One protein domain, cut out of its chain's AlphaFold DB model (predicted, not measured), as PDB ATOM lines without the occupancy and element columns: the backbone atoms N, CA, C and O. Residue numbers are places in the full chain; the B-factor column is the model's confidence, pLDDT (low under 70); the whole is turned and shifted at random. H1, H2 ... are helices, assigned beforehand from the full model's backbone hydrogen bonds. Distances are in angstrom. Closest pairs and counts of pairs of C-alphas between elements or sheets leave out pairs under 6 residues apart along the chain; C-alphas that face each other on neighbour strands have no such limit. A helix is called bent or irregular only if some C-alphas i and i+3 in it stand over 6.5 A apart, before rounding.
ATOM      1  N   ALA A 615     128.411  88.302  79.012       70.38
ATOM      2  CA  ALA A 615     127.997  88.874  80.297       70.38
ATOM      3  C   ALA A 615     127.236  90.202  80.130       70.38
ATOM      4  O   ALA A 615     126.287  90.471  80.867       70.38
ATOM      5  N   LYS A 616     127.610  91.017  79.129       75.81
ATOM      6  CA  LYS A 616     126.862  92.227  78.756       75.81
ATOM      7  C   LYS A 616     125.486  91.858  78.210       75.81
ATOM      8  O   LYS A 616     124.507  92.489  78.599       75.81
ATOM      9  N   ASP A 617     125.415  90.842  77.353       83.56
ATOM     10  CA  ASP A 617     124.148  90.382  76.781       83.56
ATOM     11  C   ASP A 617     123.194  89.883  77.870       83.56
ATOM     12  O   ASP A 617     122.037  90.300  77.915       83.56
ATOM     13  N   MET A 618     123.700  89.082  78.812       84.62
ATOM     14  CA  MET A 618     122.924  88.626  79.963       84.62
ATOM     15  C   MET A 618     122.454  89.803  80.828       84.62
ATOM     16  O   MET A 618     121.260  89.904  81.110       84.62
ATOM     17  N   PHE A 619     123.346  90.731  81.196       84.56
ATOM     18  CA  PHE A 619     122.997  91.914  81.993       84.56
ATOM     19  C   PHE A 619     121.913  92.769  81.317       84.56
ATOM     20  O   PHE A 619     120.887  93.077  81.926       84.56
ATOM     21  N   ASN A 620     122.097  93.095  80.037       88.12
ATOM     22  CA  ASN A 620     121.141  93.885  79.263       88.12
ATOM     23  C   ASN A 620     119.812  93.135  79.055       88.12
ATOM     24  O   ASN A 620     118.753  93.763  79.083       88.12
ATOM     25  N   SER A 621     119.827  91.801  78.930       92.19
ATOM     26  CA  SER A 621     118.598  90.999  78.839       92.19
ATOM     27  C   SER A 621     117.739  91.081  80.106       92.19
ATOM     28  O   SER A 621     116.511  91.073  80.017       92.19
ATOM     29  N   ARG A 622     118.355  91.221  81.291       92.50
ATOM     30  CA  ARG A 622     117.623  91.415  82.555       92.50
ATOM     31  C   ARG A 622     116.996  92.800  82.643       92.50
ATOM     32  O   ARG A 622     115.845  92.924  83.055       92.50
ATOM     33  N   ILE A 623     117.700  93.825  82.167       92.38
ATOM     34  CA  ILE A 623     117.139  95.176  82.027       92.38
ATOM     35  C   ILE A 623     115.954  95.169  81.053       92.38
ATOM     36  O   ILE A 623     114.912  95.759  81.345       92.38
ATOM     37  N   ALA A 624     116.074  94.452  79.933       94.69
ATOM     38  CA  ALA A 624     114.972  94.263  78.997       94.69
ATOM     39  C   ALA A 624     113.789  93.540  79.659       94.69
ATOM     40  O   ALA A 624     112.657  94.000  79.532       94.69
ATOM     41  N   ALA A 625     114.030  92.483  80.442       96.12
ATOM     42  CA  ALA A 625     112.977  91.794  81.190       96.12
ATOM     43  C   ALA A 625     112.241  92.731  82.166       96.12
ATOM     44  O   ALA A 625     111.014  92.685  82.233       96.12
ATOM     45  N   TYR A 626     112.944  93.643  82.850       96.69
ATOM     46  CA  TYR A 626     112.297  94.685  83.654       96.69
ATOM     47  C   TYR A 626     111.427  95.627  82.824       96.69
ATOM     48  O   TYR A 626     110.273  95.859  83.176       96.69
ATOM     49  N   ASN A 627     111.986  96.209  81.758       95.75
ATOM     50  CA  ASN A 627     111.299  97.206  80.935       95.75
ATOM     51  C   ASN A 627     110.039  96.620  80.286       95.75
ATOM     52  O   ASN A 627     108.952  97.181  80.407       95.75
ATOM     53  N   LEU A 628     110.191  95.471  79.629       97.19
ATOM     54  CA  LEU A 628     109.122  94.812  78.881       97.19
ATOM     55  C   LEU A 628     108.112  94.163  79.827       97.19
ATOM     56  O   LEU A 628     106.911  94.236  79.581       97.19
ATOM     57  N   GLY A 629     108.579  93.614  80.951       97.25
ATOM     58  CA  GLY A 629     107.714  93.107  82.006       97.25
ATOM     59  C   GLY A 629     106.840  94.191  82.624       97.25
ATOM     60  O   GLY A 629     105.637  93.987  82.775       97.25
ATOM     61  N   LEU A 630     107.409  95.356  82.949       97.75
ATOM     62  CA  LEU A 630     106.648  96.475  83.507       97.75
ATOM     63  C   LEU A 630     105.643  97.027  82.487       97.75
ATOM     64  O   LEU A 630     104.495  97.280  82.846       97.75
ATOM     65  N   ALA A 631     106.041  97.164  81.218       97.44
ATOM     66  CA  ALA A 631     105.139  97.582  80.143       97.44
ATOM     67  C   ALA A 631     103.952  96.616  79.992       97.44
ATOM     68  O   ALA A 631     102.796  97.046  79.991       97.44
ATOM     69  N   LEU A 632     104.222  95.308  79.963       97.62
ATOM     70  CA  LEU A 632     103.188  94.279  79.884       97.62
ATOM     71  C   LEU A 632     102.276  94.284  81.118       97.62
ATOM     72  O   LEU A 632     101.060  94.142  80.993       97.62
ATOM     73  N   LEU A 633     102.844  94.485  82.310       97.31
ATOM     74  CA  LEU A 633     102.085  94.560  83.554       97.31
ATOM     75  C   LEU A 633     101.110  95.743  83.558       97.31
ATOM     76  O   LEU A 633      99.955  95.571  83.947       97.31
ATOM     77  N   LYS A 634     101.558  96.916  83.084       96.81
ATOM     78  CA  LYS A 634     100.724  98.119  82.919       96.81
ATOM     79  C   LYS A 634      99.608  97.888  81.906       96.81
ATOM     80  O   LYS A 634      98.460  98.205  82.195       96.81
ATOM     81  N   GLN A 635      99.924  97.282  80.761       96.25
ATOM     82  CA  GLN A 635      98.937  96.950  79.728       96.25
ATOM     83  C   GLN A 635      97.849  96.002  80.257       96.25
ATOM     84  O   GLN A 635      96.677  96.161  79.931       96.25
ATOM     85  N   ARG A 636      98.221  95.031  81.100       96.56
ATOM     86  CA  ARG A 636      97.293  94.055  81.702       96.56
ATOM     87  C   ARG A 636      96.644  94.534  83.005       96.56
ATOM     88  O   ARG A 636      95.798  93.832  83.566       96.56
ATOM     89  N   SER A 637      97.042  95.704  83.500       95.00
ATOM     90  CA  SER A 637      96.498  96.313  84.718       95.00
ATOM     91  C   SER A 637      96.305  97.822  84.550       95.00
ATOM     92  O   SER A 637      96.988  98.602  85.227       95.00
ATOM     93  N   PRO A 638      95.398  98.258  83.652       92.62
ATOM     94  CA  PRO A 638      95.144  99.676  83.410       92.62
ATOM     95  C   PRO A 638      94.815 100.456  84.689       92.62
ATOM     96  O   PRO A 638      95.185 101.620  84.813       92.62
ATOM     97  N   GLU A 639      94.193  99.797  85.671       92.12
ATOM     98  CA  GLU A 639      93.838 100.360  86.972       92.12
ATOM     99  C   GLU A 639      95.048 100.834  87.801       92.12
ATOM    100  O   GLU A 639      94.917 101.761  88.596       92.12
ATOM    101  N   TYR A 640      96.235 100.252  87.585       91.25
ATOM    102  CA  TYR A 640      97.482 100.633  88.265       91.25
ATOM    103  C   TYR A 640      98.481 101.341  87.340       91.25
ATOM    104  O   TYR A 640      99.542 101.772  87.792       91.25
ATOM    105  N   ALA A 641      98.175 101.483  86.047       90.06
ATOM    106  CA  ALA A 641      99.140 101.930  85.044       90.06
ATOM    107  C   ALA A 641      99.706 103.338  85.309       90.06
ATOM    108  O   ALA A 641     100.882 103.576  85.034       90.06
ATOM    109  N   SER A 642      98.902 104.250  85.866       89.50
ATOM    110  CA  SER A 642      99.331 105.607  86.239       89.50
ATOM    111  C   SER A 642     100.188 105.650  87.509       89.50
ATOM    112  O   SER A 642     100.969 106.580  87.686       89.50
ATOM    113  N   ALA A 643     100.066 104.648  88.385       90.38
ATOM    114  CA  ALA A 643     100.848 104.542  89.615       90.38
ATOM    115  C   ALA A 643     102.185 103.808  89.412       90.38
ATOM    116  O   ALA A 643     103.100 103.988  90.215       90.38
ATOM    117  N   LEU A 644     102.290 102.995  88.353       93.38
ATOM    118  CA  LEU A 644     103.468 102.212  87.984       93.38
ATOM    119  C   LEU A 644     104.344 102.972  86.980       93.38
ATOM    120  O   LEU A 644     104.212 102.812  85.761       93.38
ATOM    121  N   GLU A 645     105.255 103.796  87.485       92.44
ATOM    122  CA  GLU A 645     106.261 104.468  86.659       92.44
ATOM    123  C   GLU A 645     107.529 103.612  86.549       92.44
ATOM    124  O   GLU A 645     108.043 103.391  85.452       92.44
ATOM    125  N   TYR A 646     107.971 103.041  87.672       95.25
ATOM    126  CA  TYR A 646     109.139 102.171  87.773       95.25
ATOM    127  C   TYR A 646     108.835 100.884  88.551       95.25
ATOM    128  O   TYR A 646     107.817 100.753  89.226       95.25
ATOM    129  N   VAL A 647     109.760  99.918  88.517       97.12
ATOM    130  CA  VAL A 647     109.605  98.638  89.241       97.12
ATOM    131  C   VAL A 647     109.488  98.849  90.755       97.12
ATOM    132  O   VAL A 647     108.769  98.102  91.412       97.12
ATOM    133  N   ARG A 648     110.107  99.904  91.313       96.25
ATOM    134  CA  ARG A 648     109.946 100.283  92.732       96.25
ATOM    135  C   ARG A 648     108.490 100.504  93.153       96.25
ATOM    136  O   ARG A 648     108.182 100.407  94.339       96.25
ATOM    137  N   ASP A 649     107.630 100.863  92.196       96.31
ATOM    138  CA  ASP A 649     106.236 101.211  92.447       96.31
ATOM    139  C   ASP A 649     105.356  99.965  92.579       96.31
ATOM    140  O   ASP A 649     104.224 100.068  93.050       96.31
ATOM    141  N   ILE A 650     105.887  98.775  92.256       97.19
ATOM    142  CA  ILE A 650     105.298  97.475  92.600       97.19
ATOM    143  C   ILE A 650     105.485  97.256  94.110       97.19
ATOM    144  O   ILE A 650     106.297  96.461  94.577       97.19
ATOM    145  N   ASN A 651     104.758  98.043  94.896       95.62
ATOM    146  CA  ASN A 651     104.912  98.139  96.337       95.62
ATOM    147  C   ASN A 651     103.525  98.260  96.987       95.62
ATOM    148  O   ASN A 651     102.776  99.171  96.618       95.62
ATOM    149  N   PRO A 652     103.195  97.407  97.981       93.94
ATOM    150  CA  PRO A 652     101.912  97.453  98.686       93.94
ATOM    151  C   PRO A 652     101.534  98.861  99.169       93.94
ATOM    152  O   PRO A 652     100.425  99.330  98.928       93.94
ATOM    153  N   ALA A 653     102.480  99.587  99.774       92.19
ATOM    154  CA  ALA A 653     102.230 100.929 100.296       92.19
ATOM    155  C   ALA A 653     102.011 101.965  99.182       92.19
ATOM    156  O   ALA A 653     101.174 102.851  99.329       92.19
ATOM    157  N   ARG A 654     102.738 101.854  98.061       92.19
ATOM    158  CA  ARG A 654     102.616 102.786  96.925       92.19
ATOM    159  C   ARG A 654     101.281 102.627  96.204       92.19
ATOM    160  O   ARG A 654     100.686 103.630  95.823       92.19
ATOM    161  N   LEU A 655     100.830 101.386  96.033       93.38
ATOM    162  CA  LEU A 655      99.575 101.057  95.353       93.38
ATOM    163  C   LEU A 655      98.363 101.053  96.294       93.38
ATOM    164  O   LEU A 655      97.262 100.750  95.844       93.38
ATOM    165  N   ALA A 656      98.558 101.368  97.583       91.31
ATOM    166  CA  ALA A 656      97.537 101.253  98.626       91.31
ATOM    167  C   ALA A 656      96.840  99.872  98.620       91.31
ATOM    168  O   ALA A 656      95.623  99.768  98.760       91.31
ATOM    169  N   ALA A 657      97.631  98.811  98.446       92.94
ATOM    170  CA  ALA A 657      97.179  97.435  98.253       92.94
ATOM    171  C   ALA A 657      97.822  96.484  99.276       92.94
ATOM    172  O   ALA A 657      98.839  96.809  99.892       92.94
ATOM    173  N   LYS A 658      97.257  95.285  99.468       95.69
ATOM    174  CA  LYS A 658      97.880  94.253 100.316       95.69
ATOM    175  C   LYS A 658      99.002  93.549  99.555       95.69
ATOM    176  O   LYS A 658      98.977  93.462  98.330       95.69
ATOM    177  N   THR A 659      99.942  92.929 100.271       97.38
ATOM    178  CA  THR A 659     100.988  92.086  99.655       97.38
ATOM    179  C   THR A 659     100.395  90.991  98.755       97.38
ATOM    180  O   THR A 659     100.905  90.747  97.666       97.38
ATOM    181  N   SER A 660      99.257  90.404  99.141       97.62
ATOM    182  CA  SER A 660      98.544  89.420  98.315       97.62
ATOM    183  C   SER A 660      98.082  89.985  96.971       97.62
ATOM    184  O   SER A 660      98.054  89.266  95.977       97.62
ATOM    185  N   ASP A 661      97.721  91.267  96.925       96.69
ATOM    186  CA  ASP A 661      97.272  91.926  95.697       96.69
ATOM    187  C   ASP A 661      98.450  92.178  94.757       96.69
ATOM    188  O   ASP A 661      98.299  92.047  93.545       96.69
ATOM    189  N   ILE A 662      99.644  92.432  95.305       97.81
ATOM    190  CA  ILE A 662     100.877  92.491  94.514       97.81
ATOM    191  C   ILE A 662     101.179  91.137  93.869       97.81
ATOM    192  O   ILE A 662     101.544  91.092  92.697       97.81
ATOM    193  N   TYR A 663     100.984  90.024  94.580       98.31
ATOM    194  CA  TYR A 663     101.147  88.704  93.968       98.31
ATOM    195  C   TYR A 663     100.121  88.460  92.862       98.31
ATOM    196  O   TYR A 663     100.506  88.065  91.768       98.31
ATOM    197  N   ARG A 664      98.843  88.801  93.070       97.50
ATOM    198  CA  ARG A 664      97.831  88.726  91.998       97.50
ATOM    199  C   ARG A 664      98.194  89.594  90.794       97.50
ATOM    200  O   ARG A 664      97.993  89.177  89.658       97.50
ATOM    201  N   LEU A 665      98.758  90.777  91.035       96.81
ATOM    202  CA  LEU A 665      99.264  91.660  89.992       96.81
ATOM    203  C   LEU A 665     100.403  90.982  89.210       96.81
ATOM    204  O   LEU A 665     100.332  90.901  87.988       96.81
ATOM    205  N   LEU A 666     101.402  90.411  89.892       97.62
ATOM    206  CA  LEU A 666     102.514  89.689  89.257       97.62
ATOM    207  C   LEU A 666     102.071  88.417  88.506       97.62
ATOM    208  O   LEU A 666     102.689  88.071  87.500       97.62
ATOM    209  N   MET A 667     100.989  87.746  88.920       97.56
ATOM    210  CA  MET A 667     100.425  86.606  88.173       97.56
ATOM    211  C   MET A 667      99.916  87.007  86.782       97.56
ATOM    212  O   MET A 667      99.898  86.177  85.876       97.56
ATOM    213  N   LYS A 668      99.564  88.284  86.561       96.81
ATOM    214  CA  LYS A 668      99.096  88.763  85.251       96.81
ATOM    215  C   LYS A 668     100.186  88.773  84.179       96.81
ATOM    216  O   LYS A 668      99.852  88.891  83.002       96.81
ATOM    217  N   VAL A 669     101.468  88.661  84.530       96.88
ATOM    218  CA  VAL A 669     102.568  88.517  83.561       96.88
ATOM    219  C   VAL A 669     103.105  87.081  83.552       96.88
ATOM    220  O   VAL A 669     103.099  86.442  84.608       96.88
ATOM    221  N   PRO A 670     103.561  86.544  82.402       95.81
ATOM    222  CA  PRO A 670     104.076  85.176  82.328       95.81
ATOM    223  C   PRO A 670     105.382  84.999  83.110       95.81
ATOM    224  O   PRO A 670     106.123  85.958  83.331       95.81
ATOM    225  N   GLU A 671     105.689  83.760  83.497       94.19
ATOM    226  CA  GLU A 671     106.950  83.439  84.175       94.19
ATOM    227  C   GLU A 671     108.163  83.691  83.265       94.19
ATOM    228  O   GLU A 671     109.106  84.383  83.657       94.19
ATOM    229  N   PHE A 672     108.102  83.182  82.033       93.38
ATOM    230  CA  PHE A 672     109.107  83.363  80.993       93.38
ATOM    231  C   PHE A 672     108.446  83.639  79.640       93.38
ATOM    232  O   PHE A 672     107.301  83.250  79.419       93.38
ATOM    233  N   MET A 673     109.161  84.330  78.751       96.44
ATOM    234  CA  MET A 673     108.714  84.606  77.382       96.44
ATOM    235  C   MET A 673     109.898  84.612  76.407       96.44
ATOM    236  O   MET A 673     111.003  85.014  76.771       96.44
ATOM    237  N   THR A 674     109.665  84.213  75.163       97.25
ATOM    238  CA  THR A 674     110.560  84.404  74.007       97.25
ATOM    239  C   THR A 674     110.393  85.811  73.412       97.25
ATOM    240  O   THR A 674     109.416  86.504  73.711       97.25
ATOM    241  N   ARG A 675     111.304  86.259  72.528       96.31
ATOM    242  CA  ARG A 675     111.124  87.549  71.824       96.31
ATOM    243  C   ARG A 675     109.835  87.581  71.006       96.31
ATOM    244  O   ARG A 675     109.137  88.591  71.029       96.31
ATOM    245  N   ALA A 676     109.512  86.478  70.330       96.19
ATOM    246  CA  ALA A 676     108.301  86.348  69.526       96.19
ATOM    247  C   ALA A 676     107.030  86.490  70.378       96.19
ATOM    248  O   ALA A 676     106.127  87.241  70.018       96.19
ATOM    249  N   GLU A 677     106.980  85.838  71.543       97.75
ATOM    250  CA  GLU A 677     105.848  85.958  72.469       97.75
ATOM    251  C   GLU A 677     105.724  87.370  73.051       97.75
ATOM    252  O   GLU A 677     104.611  87.874  73.198       97.75
ATOM    253  N   ILE A 678     106.843  88.035  73.368       97.06
ATOM    254  CA  ILE A 678     106.827  89.427  73.844       97.06
ATOM    255  C   ILE A 678     106.291  90.358  72.752       97.06
ATOM    256  O   ILE A 678     105.422  91.183  73.034       97.06
ATOM    257  N   ALA A 679     106.771  90.203  71.515       96.00
ATOM    258  CA  ALA A 679     106.328  90.997  70.375       96.00
ATOM    259  C   ALA A 679     104.842  90.791  70.059       96.00
ATOM    260  O   ALA A 679     104.155  91.749  69.724       96.00
ATOM    261  N   ALA A 680     104.332  89.569  70.221       96.75
ATOM    262  CA  ALA A 680     102.911  89.280  70.056       96.75
ATOM    263  C   ALA A 680     102.042  89.829  71.205       96.75
ATOM    264  O   ALA A 680     100.857  90.091  71.006       96.75
ATOM    265  N   ALA A 681     102.596  89.974  72.413       96.38
ATOM    266  CA  ALA A 681     101.841  90.369  73.602       96.38
ATOM    267  C   ALA A 681     101.790  91.887  73.852       96.38
ATOM    268  O   ALA A 681     100.830  92.363  74.468       96.38
ATOM    269  N   LEU A 682     102.816  92.640  73.444       95.44
ATOM    270  CA  LEU A 682     102.892  94.089  73.651       95.44
ATOM    271  C   LEU A 682     102.065  94.856  72.612       95.44
ATOM    272  O   LEU A 682     102.047  94.513  71.435       95.44
ATOM    273  N   SER A 683     101.400  95.928  73.045       93.94
ATOM    274  CA  SER A 683     100.709  96.850  72.138       93.94
ATOM    275  C   SER A 683     101.682  97.650  71.261       93.94
ATOM    276  O   SER A 683     102.851  97.845  71.615       93.94
ATOM    277  N   SER A 684     101.169  98.202  70.156       92.50
ATOM    278  CA  SER A 684     101.920  99.056  69.223       92.50
ATOM    279  C   SER A 684     102.640 100.221  69.904       92.50
ATOM    280  O   SER A 684     103.759 100.560  69.522       92.50
ATOM    281  N   ASP A 685     102.043 100.786  70.955       90.81
ATOM    282  CA  ASP A 685     102.603 101.908  71.719       90.81
ATOM    283  C   ASP A 685     103.942 101.554  72.387       90.81
ATOM    284  O   ASP A 685     104.779 102.421  72.633       90.81
ATOM    285  N   ASN A 686     104.179 100.264  72.646       94.19
ATOM    286  CA  ASN A 686     105.394  99.758  73.278       94.19
ATOM    287  C   ASN A 686     106.421  99.209  72.275       94.19
ATOM    288  O   ASN A 686     107.506  98.795  72.689       94.19
ATOM    289  N   HIS A 687     106.146  99.224  70.963       92.31
ATOM    290  CA  HIS A 687     107.066  98.672  69.957       92.31
ATOM    291  C   HIS A 687     108.421  99.382  69.941       92.31
ATOM    292  O   HIS A 687     109.454  98.727  69.809       92.31
ATOM    293  N   LYS A 688     108.444 100.709  70.122       90.88
ATOM    294  CA  LYS A 688     109.709 101.452  70.205       90.88
ATOM    295  C   LYS A 688     110.536 100.992  71.407       90.88
ATOM    296  O   LYS A 688     111.694 100.628  71.241       90.88
ATOM    297  N   LEU A 689     109.924 100.938  72.595       92.44
ATOM    298  CA  LEU A 689     110.570 100.445  73.816       92.44
ATOM    299  C   LEU A 689     111.109  99.021  73.621       92.44
ATOM    300  O   LEU A 689     112.230  98.722  74.033       92.44
ATOM    301  N   MET A 690     110.321  98.152  72.987       95.00
ATOM    302  CA  MET A 690     110.698  96.776  72.683       95.00
ATOM    303  C   MET A 690     111.926  96.699  71.778       95.00
ATOM    304  O   MET A 690     112.917  96.069  72.151       95.00
ATOM    305  N   ASN A 691     111.889  97.372  70.630       91.12
ATOM    306  CA  ASN A 691     112.978  97.358  69.659       91.12
ATOM    307  C   ASN A 691     114.263  97.948  70.251       91.12
ATOM    308  O   ASN A 691     115.328  97.342  70.125       91.12
ATOM    309  N   ASP A 692     114.152  99.065  70.976       87.62
ATOM    310  CA  ASP A 692     115.283  99.700  71.655       87.62
ATOM    311  C   ASP A 692     115.934  98.738  72.664       87.62
ATOM    312  O   ASP A 692     117.158  98.642  72.725       87.62
ATOM    313  N   ASN A 693     115.136  97.972  73.423       91.50
ATOM    314  CA  ASN A 693     115.648  96.989  74.381       91.50
ATOM    315  C   ASN A 693     116.267  95.763  73.700       91.50
ATOM    316  O   ASN A 693     117.352  95.336  74.099       91.50
ATOM    317  N   PHE A 694     115.632  95.198  72.670       92.75
ATOM    318  CA  PHE A 694     116.181  94.057  71.930       92.75
ATOM    319  C   PHE A 694     117.479  94.397  71.198       92.75
ATOM    320  O   PHE A 694     118.351  93.537  71.087       92.75
ATOM    321  N   ALA A 695     117.664  95.650  70.782       87.62
ATOM    322  CA  ALA A 695     118.888  96.110  70.133       87.62
ATOM    323  C   ALA A 695     120.111  96.182  71.070       87.62
ATOM    324  O   ALA A 695     121.214  96.461  70.599       87.62
ATOM    325  N   THR A 696     119.947  95.979  72.383       84.31
ATOM    326  CA  THR A 696     121.048  96.093  73.362       84.31
ATOM    327  C   THR A 696     121.824  94.797  73.601       84.31
ATOM    328  O   THR A 696     122.871  94.847  74.254       84.31
ATOM    329  N   HIS A 697     121.316  93.656  73.130       88.19
ATOM    330  CA  HIS A 697     121.880  92.330  73.392       88.19
ATOM    331  C   HIS A 697     121.452  91.301  72.340       88.19
ATOM    332  O   HIS A 697     120.410  91.445  71.691       88.19
ATOM    333  N   SER A 698     122.227  90.225  72.220       88.50
ATOM    334  CA  SER A 698     121.867  89.057  71.409       88.50
ATOM    335  C   SER A 698     120.612  88.364  71.947       88.50
ATOM    336  O   SER A 698     120.345  88.385  73.154       88.50
ATOM    337  N   GLU A 699     119.832  87.743  71.063       91.62
ATOM    338  CA  GLU A 699     118.612  87.032  71.452       91.62
ATOM    339  C   GLU A 699     118.893  85.929  72.477       91.62
ATOM    340  O   GLU A 699     119.828  85.144  72.336       91.62
ATOM    341  N   GLN A 700     118.087  85.916  73.539       90.19
ATOM    342  CA  GLN A 700     118.142  84.909  74.592       90.19
ATOM    343  C   GLN A 700     117.048  83.862  74.356       90.19
ATOM    344  O   GLN A 700     115.981  84.236  73.865       90.19
ATOM    345  N   PRO A 701     117.245  82.596  74.776       90.62
ATOM    346  CA  PRO A 701     116.205  81.573  74.668       90.62
ATOM    347  C   PRO A 701     114.905  81.988  75.365       90.62
ATOM    348  O   PRO A 701     113.825  81.808  74.817       90.62
ATOM    349  N   PHE A 702     115.021  82.587  76.557       91.62
ATOM    350  CA  PHE A 702     113.890  83.053  77.353       91.62
ATOM    351  C   PHE A 702     114.252  84.289  78.187       91.62
ATOM    352  O   PHE A 702     115.382  84.436  78.661       91.62
ATOM    353  N   TYR A 703     113.257  85.141  78.430       94.25
ATOM    354  CA  TYR A 703     113.294  86.269  79.359       94.25
ATOM    355  C   TYR A 703     112.459  85.937  80.599       94.25
ATOM    356  O   TYR A 703     111.265  85.675  80.474       94.25
ATOM    357  N   TYR A 704     113.055  85.983  81.793       92.81
ATOM    358  CA  TYR A 704     112.392  85.684  83.074       92.81
ATOM    359  C   TYR A 704     111.543  86.865  83.573       92.81
ATOM    360  O   TYR A 704     111.920  87.555  84.515       92.81
ATOM    361  N   ILE A 705     110.410  87.134  82.926       95.69
ATOM    362  CA  ILE A 705     109.612  88.349  83.147       95.69
ATOM    363  C   ILE A 705     109.152  88.495  84.605       95.69
ATOM    364  O   ILE A 705     109.510  89.466  85.279       95.69
ATOM    365  N   ARG A 706     108.374  87.535  85.117       96.94
ATOM    366  CA  ARG A 706     107.788  87.632  86.464       96.94
ATOM    367  C   ARG A 706     108.844  87.578  87.566       96.94
ATOM    368  O   ARG A 706     108.813  88.401  88.477       96.94
ATOM    369  N   GLY A 707     109.781  86.634  87.468       95.81
ATOM    370  CA  GLY A 707     110.841  86.447  88.461       95.81
ATOM    371  C   GLY A 707     111.751  87.672  88.591       95.81
ATOM    372  O   GLY A 707     112.099  88.055  89.709       95.81
ATOM    373  N   VAL A 708     112.074  88.335  87.474       96.56
ATOM    374  CA  VAL A 708     112.867  89.574  87.472       96.56
ATOM    375  C   VAL A 708     112.081  90.731  88.092       96.56
ATOM    376  O   VAL A 708     112.610  91.403  88.972       96.56
ATOM    377  N   LEU A 709     110.809  90.941  87.724       97.69
ATOM    378  CA  LEU A 709     109.977  91.980  88.356       97.69
ATOM    379  C   LEU A 709     109.847  91.777  89.869       97.69
ATOM    380  O   LEU A 709     109.959  92.737  90.632       97.69
ATOM    381  N   MET A 710     109.647  90.530  90.296       97.38
ATOM    382  CA  MET A 710     109.554  90.163  91.705       97.38
ATOM    383  C   MET A 710     110.856  90.442  92.455       97.38
ATOM    384  O   MET A 710     110.803  91.025  93.538       97.38
ATOM    385  N   PHE A 711     112.010  90.106  91.863       97.56
ATOM    386  CA  PHE A 711     113.318  90.467  92.413       97.56
ATOM    387  C   PHE A 711     113.414  91.979  92.617       97.56
ATOM    388  O   PHE A 711     113.677  92.426  93.729       97.56
ATOM    389  N   GLY A 712     113.150  92.777  91.576       97.44
ATOM    390  CA  GLY A 712     113.321  94.229  91.647       97.44
ATOM    391  C   GLY A 712     112.397  94.894  92.663       97.44
ATOM    392  O   GLY A 712     112.837  95.756  93.424       97.44
ATOM    393  N   ALA A 713     111.135  94.466  92.726       97.94
ATOM    394  CA  ALA A 713     110.167  94.962  93.701       97.94
ATOM    395  C   ALA A 713     110.593  94.633  95.144       97.94
ATOM    396  O   ALA A 713     110.614  95.507  96.016       97.94
ATOM    397  N   ALA A 714     110.989  93.380  95.390       98.12
ATOM    398  CA  ALA A 714     111.427  92.920  96.702       98.12
ATOM    399  C   ALA A 714     112.755  93.568  97.137       98.12
ATOM    400  O   ALA A 714     112.899  93.988  98.284       98.12
ATOM    401  N   GLU A 715     113.702  93.715  96.214       97.88
ATOM    402  CA  GLU A 715     115.012  94.318  96.457       97.88
ATOM    403  C   GLU A 715     114.907  95.822  96.746       97.88
ATOM    404  O   GLU A 715     115.597  96.324  97.634       97.88
ATOM    405  N   CYS A 716     113.978  96.538  96.097       97.50
ATOM    406  CA  CYS A 716     113.672  97.932  96.439       97.50
ATOM    407  C   CYS A 716     113.206  98.079  97.898       97.50
ATOM    408  O   CYS A 716     113.605  99.028  98.581       97.50
ATOM    409  N   LEU A 717     112.377  97.147  98.386       97.19
ATOM    410  CA  LEU A 717     111.933  97.128  99.782       97.19
ATOM    411  C   LEU A 717     113.088  96.801 100.733       97.19
ATOM    412  O   LEU A 717     113.290  97.529 101.707       97.19
ATOM    413  N   ARG A 718     113.881  95.762 100.431       97.88
ATOM    414  CA  ARG A 718     115.051  95.381 101.239       97.88
ATOM    415  C   ARG A 718     116.070  96.507 101.341       97.88
ATOM    416  O   ARG A 718     116.565  96.769 102.432       97.88
ATOM    417  N   ALA A 719     116.355  97.211 100.247       96.50
ATOM    418  CA  ALA A 719     117.279  98.339 100.259       96.50
ATOM    419  C   ALA A 719     116.796  99.470 101.166       96.50
ATOM    420  O   ALA A 719     117.573  99.981 101.973       96.50
ATOM    421  N   ARG A 720     115.503  99.814 101.104       94.56
ATOM    422  CA  ARG A 720     114.911 100.834 101.975       94.56
ATOM    423  C   ARG A 720     115.000 100.436 103.452       94.56
ATOM    424  O   ARG A 720     115.566 101.190 104.241       94.56
ATOM    425  N   MET A 721     114.469  99.257 103.785       95.00
ATOM    426  CA  MET A 721     114.325  98.751 105.159       95.00
ATOM    427  C   MET A 721     115.656  98.341 105.789       95.00
ATOM    428  O   MET A 721     115.853  98.497 106.989       95.00
ATOM    429  N   GLY A 722     116.602  97.843 104.992       95.69
ATOM    430  CA  GLY A 722     117.906  97.414 105.487       95.69
ATOM    431  C   GLY A 722     118.678  98.544 106.169       95.69
ATOM    432  O   GLY A 722     119.422  98.305 107.114       95.69
ATOM    433  N   MET A 723     118.443  99.788 105.750       94.50
ATOM    434  CA  MET A 723     119.029 100.955 106.400       94.50
ATOM    435  C   MET A 723     118.431 101.225 107.789       94.50
ATOM    436  O   MET A 723     119.153 101.664 108.679       94.50
ATOM    437  N   ASP A 724     117.145 100.922 108.001       94.81
ATOM    438  CA  ASP A 724     116.516 101.011 109.326       94.81
ATOM    439  C   ASP A 724     117.106  99.965 110.281       94.81
ATOM    440  O   ASP A 724     117.434 100.290 111.419       94.81
ATOM    441  N   LEU A 725     117.324  98.736 109.796       97.00
ATOM    442  CA  LEU A 725     117.949  97.662 110.578       97.00
ATOM    443  C   LEU A 725     119.375  98.018 111.003       97.00
ATOM    444  O   LEU A 725     119.735  97.848 112.165       97.00
ATOM    445  N   LEU A 726     120.185  98.545 110.080       95.56
ATOM    446  CA  LEU A 726     121.552  98.969 110.388       95.56
ATOM    447  C   LEU A 726     121.575 100.132 111.387       95.56
ATOM    448  O   LEU A 726     122.367 100.099 112.325       95.56
ATOM    449  N   ALA A 727     120.685 101.116 111.231       93.38
ATOM    450  CA  ALA A 727     120.569 102.241 112.160       93.38
ATOM    451  C   ALA A 727     120.125 101.806 113.569       93.38
ATOM    452  O   ALA A 727     120.539 102.408 114.555       93.38
ATOM    453  N   ALA A 728     119.308 100.753 113.665       95.31
ATOM    454  CA  ALA A 728     118.873 100.160 114.928       95.31
ATOM    455  C   ALA A 728     119.896  99.183 115.545       95.31
ATOM    456  O   ALA A 728     119.673  98.680 116.643       95.31
ATOM    457  N   GLY A 729     121.005  98.887 114.857       94.81
ATOM    458  CA  GLY A 729     121.998  97.902 115.303       94.81
ATOM    459  C   GLY A 729     121.613  96.436 115.049       94.81
ATOM    460  O   GLY A 729     122.368  95.538 115.425       94.81
ATOM    461  N   ARG A 761     111.655  79.011  90.694       82.69
ATOM    462  CA  ARG A 761     110.470  79.174  89.846       82.69
ATOM    463  C   ARG A 761     109.419  79.956  90.627       82.69
ATOM    464  O   ARG A 761     109.174  79.653  91.793       82.69
ATOM    465  N   TYR A 762     108.803  80.937  89.981       89.38
ATOM    466  CA  TYR A 762     107.744  81.766  90.569       89.38
ATOM    467  C   TYR A 762     106.472  81.597  89.743       89.38
ATOM    468  O   TYR A 762     105.932  82.548  89.176       89.38
ATOM    469  N   ASP A 763     106.028  80.350  89.622       93.44
ATOM    470  CA  ASP A 763     104.804  79.999  88.917       93.44
ATOM    471  C   ASP A 763     103.548  80.425  89.703       93.44
ATOM    472  O   ASP A 763     103.604  80.979  90.807       93.44
ATOM    473  N   ASP A 764     102.386  80.199  89.098       95.88
ATOM    474  CA  ASP A 764     101.102  80.580  89.689       95.88
ATOM    475  C   ASP A 764     100.813  79.801  90.984       95.88
ATOM    476  O   ASP A 764     100.199  80.348  91.902       95.88
ATOM    477  N   ASN A 765     101.314  78.565  91.104       96.25
ATOM    478  CA  ASN A 765     101.172  77.748  92.308       96.25
ATOM    479  C   ASN A 765     101.976  78.329  93.473       96.25
ATOM    480  O   ASN A 765     101.472  78.420  94.595       96.25
ATOM    481  N   TYR A 766     103.213  78.757  93.215       96.12
ATOM    482  CA  TYR A 766     104.071  79.380  94.213       96.12
ATOM    483  C   TYR A 766     103.460  80.694  94.720       96.12
ATOM    484  O   TYR A 766     103.302  80.867  95.929       96.12
ATOM    485  N   LEU A 767     103.027  81.588  93.819       97.50
ATOM    486  CA  LEU A 767     102.350  82.835  94.208       97.50
ATOM    487  C   LEU A 767     101.021  82.559  94.933       97.50
ATOM    488  O   LEU A 767     100.716  83.226  95.923       97.50
ATOM    489  N   GLY A 768     100.261  81.547  94.503       97.88
ATOM    490  CA  GLY A 768      99.044  81.096  95.181       97.88
ATOM    491  C   GLY A 768      99.303  80.636  96.619       97.88
ATOM    492  O   GLY A 768      98.565  81.018  97.530       97.88
ATOM    493  N   LYS A 769     100.395  79.898  96.852       97.69
ATOM    494  CA  LYS A 769     100.823  79.499  98.198       97.69
ATOM    495  C   LYS A 769     101.187  80.706  99.063       97.69
ATOM    496  O   LYS A 769     100.732  80.771 100.199       97.69
ATOM    497  N   LEU A 770     101.928  81.682  98.532       98.00
ATOM    498  CA  LEU A 770     102.250  82.909  99.273       98.00
ATOM    499  C   LEU A 770     100.989  83.698  99.656       98.00
ATOM    500  O   LEU A 770     100.891  84.218 100.764       98.00
ATOM    501  N   ILE A 771     100.000  83.767  98.761       98.38
ATOM    502  CA  ILE A 771      98.706  84.397  99.053       98.38
ATOM    503  C   ILE A 771      97.992  83.664 100.196       98.38
ATOM    504  O   ILE A 771      97.470  84.324 101.093       98.38
ATOM    505  N   ALA A 772      97.992  82.329 100.190       97.94
ATOM    506  CA  ALA A 772      97.414  81.530 101.268       97.94
ATOM    507  C   ALA A 772      98.184  81.698 102.593       97.94
ATOM    508  O   ALA A 772      97.572  81.832 103.650       97.94
ATOM    509  N   ASP A 773      99.517  81.753 102.543       98.19
ATOM    510  CA  ASP A 773     100.376  81.987 103.708       98.19
ATOM    511  C   ASP A 773     100.113  83.366 104.338       98.19
ATOM    512  O   ASP A 773     100.035  83.471 105.560       98.19
ATOM    513  N   LEU A 774      99.889  84.408 103.527       97.50
ATOM    514  CA  LEU A 774      99.509  85.752 103.992       97.50
ATOM    515  C   LEU A 774      98.123  85.819 104.652       97.50
ATOM    516  O   LEU A 774      97.838  86.782 105.363       97.50
ATOM    517  N   GLN A 775      97.254  84.846 104.380       95.12
ATOM    518  CA  GLN A 775      95.913  84.734 104.964       95.12
ATOM    519  C   GLN A 775      95.871  83.791 106.171       95.12
ATOM    520  O   GLN A 775      94.831  83.672 106.816       95.12
ATOM    521  N   SER A 776      96.975  83.105 106.459       95.69
ATOM    522  CA  SER A 776      97.064  82.142 107.547       95.69
ATOM    523  C   SER A 776      97.222  82.843 108.901       95.69
ATOM    524  O   SER A 776      97.794  83.927 108.990       95.69
ATOM    525  N   GLU A 777      96.770  82.196 109.974       94.62
ATOM    526  CA  GLU A 777      96.958  82.683 111.348       94.62
ATOM    527  C   GLU A 777      98.363  82.390 111.911       94.62
ATOM    528  O   GLU A 777      98.699  82.881 112.982       94.62
ATOM    529  N   ASP A 778      99.198  81.623 111.196       96.00
ATOM    530  CA  ASP A 778     100.582  81.289 111.562       96.00
ATOM    531  C   ASP A 778     101.539  82.467 111.249       96.00
ATOM    532  O   ASP A 778     101.826  82.734 110.072       96.00
ATOM    533  N   PRO A 779     102.068  83.186 112.266       95.12
ATOM    534  CA  PRO A 779     102.874  84.382 112.031       95.12
ATOM    535  C   PRO A 779     104.192  84.125 111.277       95.12
ATOM    536  O   PRO A 779     104.529  84.931 110.407       95.12
ATOM    537  N   PRO A 780     104.966  83.048 111.545       95.88
ATOM    538  CA  PRO A 780     106.065  82.625 110.679       95.88
ATOM    539  C   PRO A 780     105.708  82.520 109.194       95.88
ATOM    540  O   PRO A 780     106.452  83.063 108.372       95.88
ATOM    541  N   ARG A 781     104.575  81.894 108.840       97.00
ATOM    542  CA  ARG A 781     104.134  81.791 107.435       97.00
ATOM    543  C   ARG A 781     103.818  83.162 106.845       97.00
ATOM    544  O   ARG A 781     104.326  83.495 105.776       97.00
ATOM    545  N   VAL A 782     103.081  84.000 107.576       97.38
ATOM    546  CA  VAL A 782     102.743  85.368 107.137       97.38
ATOM    547  C   VAL A 782     103.992  86.229 106.940       97.38
ATOM    548  O   VAL A 782     104.073  86.989 105.972       97.38
ATOM    549  N   ARG A 783     104.983  86.125 107.838       95.50
ATOM    550  CA  ARG A 783     106.270  86.828 107.707       95.50
ATOM    551  C   ARG A 783     107.054  86.325 106.501       95.50
ATOM    552  O   ARG A 783     107.507  87.137 105.700       95.50
ATOM    553  N   GLY A 784     107.168  85.007 106.346       96.12
ATOM    554  CA  GLY A 784     107.861  84.379 105.221       96.12
ATOM    555  C   GLY A 784     107.242  84.716 103.865       96.12
ATOM    556  O   GLY A 784     107.961  84.756 102.874       96.12
ATOM    557  N   ALA A 785     105.943  85.024 103.825       97.69
ATOM    558  CA  ALA A 785     105.221  85.409 102.619       97.69
ATOM    559  C   ALA A 785     105.178  86.925 102.349       97.69
ATOM    560  O   ALA A 785     104.469  87.372 101.449       97.69
ATOM    561  N   GLN A 786     105.919  87.749 103.100       97.81
ATOM    562  CA  GLN A 786     106.056  89.169 102.766       97.81
ATOM    563  C   GLN A 786     106.902  89.364 101.503       97.81
ATOM    564  O   GLN A 786     107.862  88.632 101.266       97.81
ATOM    565  N   LEU A 787     106.608  90.409 100.718       97.75
ATOM    566  CA  LEU A 787     107.295  90.664  99.443       97.75
ATOM    567  C   LEU A 787     108.813  90.828  99.599       97.75
ATOM    568  O   LEU A 787     109.563  90.260  98.817       97.75
ATOM    569  N   HIS A 788     109.277  91.543 100.628       96.88
ATOM    570  CA  HIS A 788     110.710  91.738 100.885       96.88
ATOM    571  C   HIS A 788     111.445  90.444 101.279       96.88
ATOM    572  O   HIS A 788     112.669  90.385 101.153       96.88
ATOM    573  N   MET A 789     110.709  89.407 101.697       97.31
ATOM    574  CA  MET A 789     111.241  88.080 102.024       97.31
ATOM    575  C   MET A 789     111.373  87.166 100.799       97.31
ATOM    576  O   MET A 789     111.826  86.034 100.927       97.31
ATOM    577  N   GLN A 790     111.006  87.648  99.607       97.06
ATOM    578  CA  GLN A 790     111.078  86.868  98.376       97.06
ATOM    579  C   GLN A 790     112.347  87.183  97.585       97.06
ATOM    580  O   GLN A 790     112.654  88.351  97.346       97.06
ATOM    581  N   GLY A 791     113.059  86.150  97.130       94.62
ATOM    582  CA  GLY A 791     114.280  86.321  96.338       94.62
ATOM    583  C   GLY A 791     114.014  86.886  94.938       94.62
ATOM    584  O   GLY A 791     114.726  87.775  94.494       94.62
ATOM    585  N   GLY A 792     112.963  86.425  94.257       94.81
ATOM    586  CA  GLY A 792     112.805  86.586  92.805       94.81
ATOM    587  C   GLY A 792     113.776  85.701  92.003       94.81
ATOM    588  O   GLY A 792     114.412  84.810  92.568       94.81
ATOM    589  N   THR A 793     113.869  85.935  90.689       93.12
ATOM    590  CA  THR A 793     114.772  85.209  89.766       93.12
ATOM    591  C   THR A 793     115.506  86.201  88.872       93.12
ATOM    592  O   THR A 793     115.179  86.364  87.696       93.12
ATOM    593  N   TYR A 794     116.492  86.896  89.433       93.88
ATOM    594  CA  TYR A 794     117.403  87.722  88.643       93.88
ATOM    595  C   TYR A 794     118.518  86.886  88.009       93.88
ATOM    596  O   TYR A 794     118.921  87.164  86.879       93.88
ATOM    597  N   ALA A 795     118.936  85.805  88.681       91.94
ATOM    598  CA  ALA A 795     119.785  84.750  88.122       91.94
ATOM    599  C   ALA A 795     121.061  85.292  87.450       91.94
ATOM    600  O   ALA A 795     121.290  85.071  86.256       91.94
TER     601      ALA A 795
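This is residues 615 to 729 and 761 to 795 of the 872 residues of an uncharacterized protein of Planctomycetes bacterium GWF2_50_10 (UniProt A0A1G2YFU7). Two groups of helices stand crosswise, and the longest helix, H5, starts where they meet and ends as an arm: H1, H3 and H4 run side by side as a triangle at one end, while H2 and H6 run side by side toward the other, with short H7 at the corner beyond H6. Residues 722 to 729 stick out, and residues 785 to 795 fold back from H7 past H5 toward H1. The printed part has 150 residues with seven named helices, H1 to H7 in order, and no named strand; the class is all helix. It is compact, with a radius of gyration of the C-alphas of 15.9 A and spans of 45 by 32 by 28 A.

H5, residues 705 to 727, has a kink of 29 degrees near residue 718; it is neither bent nor irregular, but only just: C-alphas 720 and 723 are 6.0 A apart. With residues 705 to 709 alone it touches residues 622 to 630 of H1, residues 615 to 635, about perpendicular at 82 degrees; their closest C-alphas, of Ile 705 and Ala 625, are 5.2 A apart. H4, residues 684 to 694, touches H1 at a shallow tilt of 12 degrees, opposite ways, closest at the C-alphas of Asn 693 and Ala 624, 5.4 A. H4 is irregular: C-alphas 685 and 688 are 7.3 A apart. H3, residues 675 to 681, is close to H1 but not clearly touching, its nearest C-alphas being those of Ala 681 and Leu 632, 7.5 A. H2, residues 659 to 667, touches residues 706 to 710 of H5 at a shallow tilt of 28 degrees, opposite ways; the closest C-alphas are those of Leu 666 and Arg 706, 6.3 A. H6, residues 764 to 774, touches H2 at a shallow tilt of 6 degrees, opposite ways, with the C-alphas of Ile 771 and Ser 660 closest at 5.1 A. H7, residues 779 to 784, and H6 touch only at the corner, closest at the C-alphas of Val 782 and Leu 774, 4.5 A. H1 and H6 are apart. Every O i to N i+4 pair is within hydrogen-bond range in H1, H2, H3, H6 and H7; in H4 it is 5 of 7 and in H5 17 of 19.

H5 is 34.0 A long, from C-alpha 705 at (109.612, 88.349, 83.147). H1, 30.2 A, begins at C-alpha 615, (127.997, 88.874, 80.297). H4 is 15.4 A and H6 15.3 A; H7 ends at C-alpha 784, (107.861, 84.379, 105.221).

The C-alphas farthest apart, of Ser 684 and Gly 729, are 50.3 A apart. Residues 730 to 760 are not printed, and C-alphas 729 and 761 are 33.6 A apart across the cut. The link from H1 to H2, residues 636 to 658, is long. The mean pLDDT of the printed part is 94.4, and no printed residue is under 70.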